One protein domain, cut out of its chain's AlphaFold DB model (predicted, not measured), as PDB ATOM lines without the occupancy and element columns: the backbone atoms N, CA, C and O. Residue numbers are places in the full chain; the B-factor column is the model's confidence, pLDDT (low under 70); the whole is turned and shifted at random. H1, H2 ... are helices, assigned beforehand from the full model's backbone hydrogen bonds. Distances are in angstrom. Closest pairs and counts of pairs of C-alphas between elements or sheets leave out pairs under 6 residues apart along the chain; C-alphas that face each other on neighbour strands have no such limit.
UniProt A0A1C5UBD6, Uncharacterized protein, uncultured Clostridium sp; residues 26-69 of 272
ATOM      1  N   ILE A  26      44.724 -10.124  18.954       92.44
ATOM      2  CA  ILE A  26      44.881 -11.091  20.043       92.44
ATOM      3  C   ILE A  26      44.117 -12.337  19.599       92.44
ATOM      4  O   ILE A  26      42.932 -12.218  19.290       92.44
ATOM      5  N   GLU A  27      44.777 -13.494  19.496       90.38
ATOM      6  CA  GLU A  27      44.174 -14.731  18.948       90.38
ATOM      7  C   GLU A  27      43.456 -14.500  17.604       90.38
ATOM      8  O   GLU A  27      42.275 -14.801  17.440       90.38
ATOM      9  N   ASP A  28      44.145 -13.860  16.654       88.38
ATOM     10  CA  ASP A  28      43.619 -13.478  15.332       88.38
ATOM     11  C   ASP A  28      42.398 -12.535  15.319       88.38
ATOM     12  O   ASP A  28      41.938 -12.110  14.249       88.38
ATOM     13  N   MET A  29      41.913 -12.109  16.487       90.69
ATOM     14  CA  MET A  29      40.815 -11.160  16.624       90.69
ATOM     15  C   MET A  29      41.352  -9.728  16.739       90.69
ATOM     16  O   MET A  29      42.140  -9.435  17.641       90.69
ATOM     17  N   PRO A  30      40.939  -8.805  15.849       93.50
ATOM     18  CA  PRO A  30      41.410  -7.428  15.896       93.50
ATOM     19  C   PRO A  30      40.870  -6.695  17.129       93.50
ATOM     20  O   PRO A  30      39.708  -6.864  17.505       93.50
ATOM     21  N   ILE A  31      41.689  -5.826  17.718       95.12
ATOM     22  CA  ILE A  31      41.283  -4.944  18.821       95.12
ATOM     23  C   ILE A  31      41.086  -3.498  18.343       95.12
ATOM     24  O   ILE A  31      41.553  -3.099  17.274       95.12
ATOM     25  N   CYS A  32      40.327  -2.699  19.099       95.06
ATOM     26  CA  CYS A  32      40.137  -1.280  18.786       95.06
ATOM     27  C   CYS A  32      41.370  -0.447  19.170       95.06
ATOM     28  O   CYS A  32      42.176  -0.862  20.001       95.06
ATOM     29  N   LYS A  33      41.465   0.774  18.622       93.19
ATOM     30  CA  LYS A  33      42.578   1.698  18.906       93.19
ATOM     31  C   LYS A  33      42.732   2.029  20.391       93.19
ATOM     32  O   LYS A  33      43.845   2.241  20.841       93.19
ATOM     33  N   GLU A  34      41.640   2.085  21.151       93.38
ATOM     34  CA  GLU A  34      41.718   2.407  22.583       93.38
ATOM     35  C   GLU A  34      42.303   1.257  23.407       93.38
ATOM     36  O   GLU A  34      43.102   1.508  24.298       93.38
ATOM     37  N   CYS A  35      41.969   0.002  23.091       94.44
ATOM     38  CA  CYS A  35      42.614  -1.151  23.729       94.44
ATOM     39  C   CYS A  35      44.075  -1.286  23.290       94.44
ATOM     40  O   CYS A  35      44.930  -1.588  24.114       94.44
ATOM     41  N   ASP A  36      44.356  -1.026  22.012       93.69
ATOM     42  CA  ASP A  36      45.706  -1.042  21.448       93.69
ATOM     43  C   ASP A  36      46.622   0.002  22.108       93.69
ATOM     44  O   ASP A  36      47.729  -0.310  22.528       93.69
ATOM     45  N   ARG A  37      46.120   1.221  22.337       92.75
ATOM     46  CA  ARG A  37      46.848   2.294  23.040       92.75
ATOM     47  C   ARG A  37      47.219   1.966  24.487       92.75
ATOM     48  O   ARG A  37      48.086   2.636  25.035       92.75
ATOM     49  N   LYS A  38      46.559   0.990  25.115       94.25
ATOM     50  CA  LYS A  38      46.896   0.528  26.471       94.25
ATOM     51  C   LYS A  38      48.027  -0.502  26.468       94.25
ATOM     52  O   LYS A  38      48.482  -0.896  27.533       94.25
ATOM     53  N   ILE A  39      48.485  -0.959  25.300       93.31
ATOM     54  CA  ILE A  39      49.551  -1.953  25.188       93.31
ATOM     55  C   ILE A  39      50.901  -1.310  25.504       93.31
ATOM     56  O   ILE A  39      51.560  -0.681  24.679       93.31
ATOM     57  N   ASN A  40      51.346  -1.549  26.726       93.50
ATOM     58  CA  ASN A  40      52.668  -1.232  27.234       93.50
ATOM     59  C   ASN A  40      53.322  -2.513  27.780       93.50
ATOM     60  O   ASN A  40      53.472  -2.723  28.985       93.50
ATOM     61  N   LEU A  41      53.634  -3.414  26.853       92.75
ATOM     62  CA  LEU A  41      54.225  -4.726  27.101       92.75
ATOM     63  C   LEU A  41      55.586  -4.836  26.395       92.75
ATOM     64  O   LEU A  41      55.848  -4.049  25.477       92.75
ATOM     65  N   PRO A  42      56.442  -5.797  26.794       90.75
ATOM     66  CA  PRO A  42      57.636  -6.136  26.032       90.75
ATOM     67  C   PRO A  42      57.297  -6.463  24.576       90.75
ATOM     68  O   PRO A  42      56.216  -6.978  24.275       90.75
ATOM     69  N   ASP A  43      58.233  -6.184  23.674       87.12
ATOM     70  CA  ASP A  43      58.026  -6.415  22.247       87.12
ATOM     71  C   ASP A  43      57.703  -7.890  21.978       87.12
ATOM     72  O   ASP A  43      58.340  -8.798  22.511       87.12
ATOM     73  N   GLY A  44      56.667  -8.126  21.174       86.00
ATOM     74  CA  GLY A  44      56.187  -9.469  20.846       86.00
ATOM     75  C   GLY A  44      55.304 -10.135  21.907       86.00
ATOM     76  O   GLY A  44      54.566 -11.044  21.543       86.00
ATOM     77  N   ALA A  45      55.270  -9.658  23.159       88.88
ATOM     78  CA  ALA A  45      54.495 -10.298  24.232       88.88
ATOM     79  C   ALA A  45      52.995 -10.398  23.907       88.88
ATOM     80  O   ALA A  45      52.348 -11.390  24.224       88.88
ATOM     81  N   VAL A  46      52.455  -9.396  23.210       87.75
ATOM     82  CA  VAL A  46      51.060  -9.357  22.739       87.75
ATOM     83  C   VAL A  46      50.714 -10.552  21.846       87.75
ATOM     84  O   VAL A  46      49.602 -11.066  21.925       87.75
ATOM     85  N   ASN A  47      51.666 -11.017  21.029       86.94
ATOM     86  CA  ASN A  47      51.455 -12.114  20.080       86.94
ATOM     87  C   ASN A  47      51.278 -13.471  20.783       86.94
ATOM     88  O   ASN A  47      50.771 -14.409  20.178       86.94
ATOM     89  N   GLU A  48      51.693 -13.573  22.048       87.00
ATOM     90  CA  GLU A  48      51.619 -14.789  22.864       87.00
ATOM     91  C   GLU A  48      50.429 -14.774  23.841       87.00
ATOM     92  O   GLU A  48      50.221 -15.723  24.604       87.00
ATOM     93  N   MET A  49      49.639 -13.693  23.860       90.44
ATOM     94  CA  MET A  49      48.501 -13.552  24.768       90.44
ATOM     95  C   MET A  49      47.217 -14.115  24.166       90.44
ATOM     96  O   MET A  49      46.908 -13.912  22.994       90.44
ATOM     97  N   ASN A  50      46.417 -14.749  25.025       93.88
ATOM     98  CA  ASN A  50      45.014 -15.024  24.744       93.88
ATOM     99  C   ASN A  50      44.113 -13.882  25.233       93.88
ATOM    100  O   ASN A  50      44.546 -13.012  26.000       93.88
ATOM    101  N   LEU A  51      42.841 -13.885  24.822       93.88
ATOM    102  CA  LEU A  51      41.892 -12.850  25.237       93.88
ATOM    103  C   LEU A  51      41.726 -12.751  26.759       93.88
ATOM    104  O   LEU A  51      41.551 -11.646  27.273       93.88
ATOM    105  N   ALA A  52      41.773 -13.873  27.482       94.31
ATOM    106  CA  ALA A  52      41.618 -13.885  28.938       94.31
ATOM    107  C   ALA A  52      42.768 -13.134  29.629       94.31
ATOM    108  O   ALA A  52      42.527 -12.175  30.359       94.31
ATOM    109  N   ARG A  53      44.018 -13.480  29.300       94.25
ATOM    110  CA  ARG A  53      45.216 -12.789  29.797       94.25
ATOM    111  C   ARG A  53      45.260 -11.333  29.361       94.25
ATOM    112  O   ARG A  53      45.706 -10.480  30.120       94.25
ATOM    113  N   PHE A  54      44.799 -11.020  28.151       95.62
ATOM    114  CA  PHE A  54      44.742  -9.631  27.706       95.62
ATOM    115  C   PHE A  54      43.732  -8.813  28.525       95.62
ATOM    116  O   PHE A  54      44.010  -7.668  28.865       95.62
ATOM    117  N   ARG A  55      42.591  -9.394  28.920       95.44
ATOM    118  CA  ARG A  55      41.646  -8.741  29.843       95.44
ATOM    119  C   ARG A  55      42.264  -8.511  31.222       95.44
ATOM    120  O   ARG A  55      42.152  -7.403  31.735       95.44
ATOM    121  N   GLU A  56      42.958  -9.505  31.774       95.75
ATOM    122  CA  GLU A  56      43.704  -9.363  33.037       95.75
ATOM    123  C   GLU A  56      44.753  -8.246  32.952       95.75
ATOM    124  O   GLU A  56      44.882  -7.431  33.867       95.75
ATOM    125  N   TYR A  57      45.459  -8.159  31.823       96.25
ATOM    126  CA  TYR A  57      46.404  -7.081  31.557       96.25
ATOM    127  C   TYR A  57      45.735  -5.713  31.516       96.25
ATOM    128  O   TYR A  57      46.252  -4.773  32.109       96.25
ATOM    129  N   LEU A  58      44.583  -5.584  30.858       96.06
ATOM    130  CA  LEU A  58      43.867  -4.314  30.806       96.06
ATOM    131  C   LEU A  58      43.366  -3.883  32.186       96.06
ATOM    132  O   LEU A  58      43.487  -2.709  32.520       96.06
ATOM    133  N   THR A  59      42.888  -4.815  33.014       96.38
ATOM    134  CA  THR A  59      42.559  -4.526  34.419       96.38
ATOM    135  C   THR A  59      43.793  -4.067  35.193       96.38
ATOM    136  O   THR A  59      43.735  -3.068  35.905       96.38
ATOM    137  N   PHE A  60      44.930  -4.749  35.028       96.62
ATOM    138  CA  PHE A  60      46.193  -4.327  35.634       96.62
ATOM    139  C   PHE A  60      46.610  -2.921  35.171       96.62
ATOM    140  O   PHE A  60      46.982  -2.080  35.986       96.62
ATOM    141  N   TYR A  61      46.519  -2.651  33.869       97.00
ATOM    142  CA  TYR A  61      46.838  -1.359  33.275       97.00
ATOM    143  C   TYR A  61      45.930  -0.248  33.815       97.00
ATOM    144  O   TYR A  61      46.410   0.851  34.101       97.00
ATOM    145  N   ASP A  62      44.634  -0.515  33.968       96.31
ATOM    146  CA  ASP A  62      43.679   0.452  34.506       96.31
ATOM    147  C   ASP A  62      43.974   0.733  35.987       96.31
ATOM    148  O   ASP A  62      44.074   1.893  36.374       96.31
ATOM    149  N   ASN A  63      44.286  -0.292  36.787       96.56
ATOM    150  CA  ASN A  63      44.733  -0.116  38.177       96.56
ATOM    151  C   ASN A  63      46.063   0.650  38.292       96.56
ATOM    152  O   ASN A  63      46.300   1.352  39.272       96.56
ATOM    153  N   ASN A  64      46.932   0.560  37.282       97.56
ATOM    154  CA  ASN A  64      48.181   1.319  37.223       97.56
ATOM    155  C   ASN A  64      47.958   2.839  37.038       97.56
ATOM    156  O   ASN A  64      48.913   3.605  37.144       97.56
ATOM    157  N   GLN A  65      46.717   3.296  36.816       96.94
ATOM    158  CA  GLN A  65      46.382   4.719  36.705       96.94
ATOM    159  C   GLN A  65      46.839   5.527  37.921       96.94
ATOM    160  O   GLN A  65      47.452   6.570  37.739       96.94
ATOM    161  N   THR A  66      46.662   5.015  39.141       96.69
ATOM    162  CA  THR A  66      47.102   5.714  40.358       96.69
ATOM    163  C   THR A  66      48.607   6.001  40.358       96.69
ATOM    164  O   THR A  66      49.033   7.082  40.760       96.69
ATOM    165  N   LEU A  67      49.422   5.062  39.863       97.25
ATOM    166  CA  LEU A  67      50.867   5.266  39.734       97.25
ATOM    167  C   LEU A  67      51.199   6.257  38.615       97.25
ATOM    168  O   LEU A  67      52.109   7.064  38.780       97.25
ATOM    169  N   ARG A  68      50.460   6.232  37.498       97.19
ATOM    170  CA  ARG A  68      50.625   7.215  36.414       97.19
ATOM    171  C   ARG A  68      50.297   8.635  36.860       97.19
ATOM    172  O   ARG A  68      51.051   9.534  36.517       97.19
ATOM    173  N   ASP A  69      49.235   8.802  37.641       97.06
ATOM    174  CA  ASP A  69      48.786  10.102  38.146       97.06
ATOM    175  C   ASP A  69      49.733  10.657  39.227       97.06
ATOM    176  O   ASP A  69      49.874  11.869  39.362       97.06
TER     177      ASP A  69
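This is residues 26 to 69 of the 272 residues of an uncharacterized protein of uncultured Clostridium sp (UniProt A0A1C5UBD6). One long helix, H3, runs past a wide, loosely wound stretch, residues 26 to 50, which holds two very short helices, H1 and H2; past the other end of H3 a short helix, H4, extends the model, and residues 63 to 69 stick out. It is loosely put together, for no named helix touches another. The printed part has 44 residues with four named helices, in the order H1, H2, H3, H4, and no named strand; its class is all helix, with 26 residues in the helices. The whole is only just compact, close to loose, with a radius of gyration of the C-alphas of 10.7 A, and its elongated outline spans 33 by 19 by 18 A.

The longest helix is H3, residues 51 to 63. H1, residues 33 to 36, is close to H3 but not clearly touching it, with 1 pair of C-alphas within 8 A. The closest C-alphas of the two are those of Cys 35 and Leu 58, 7.9 A apart, and their centres are 12.5 A apart. H2, residues 45 to 48, is only just apart from H3, with the closest C-alphas 8.0 A apart. H4, residues 65 to 69, and H3 meet only through their link, which is tight, with 1 residue between them. H1 and H2 are apart, and H4 is apart from both H1 and H2. In H3 and H4 every O i to N i+4 pair is within hydrogen-bond range. H1 and H2, with 4 residues each, are too short for such a pair; the one O i to N i+3 pair is within range in H2 and not in H1.

H3 measures 18.4 A from the C-alpha of Leu 51 at (41.892, -12.850, 25.237) to that of Asn 63 at (44.733, -0.116, 38.177). H4 measures 6.1 A from Gln 65 to Asp 69, where the C-alpha is at (48.786, 10.102, 38.146). H2 measures 5.5 A from Ala 45 to Glu 48. H1 measures 4.9 A from Lys 33, with its C-alpha at (42.578, 1.698, 18.906), to Asp 36.

The two C-alphas farthest apart are those of Asp 28 and Asp 69, 33.2 A. The C-alphas of Ile 26 and Asp 69, the first and last printed, are 28.1 A apart. Residues 63 to 69, of which 65 to 69 belong to H4, stand free. The printed part has no cut. The link from H1 to H2 is short, with 8 residues, the link from H2 to H3 is tight, with 2 residues, and no link is long. The mean pLDDT of the printed part is 93.5, and no printed residue is under 70.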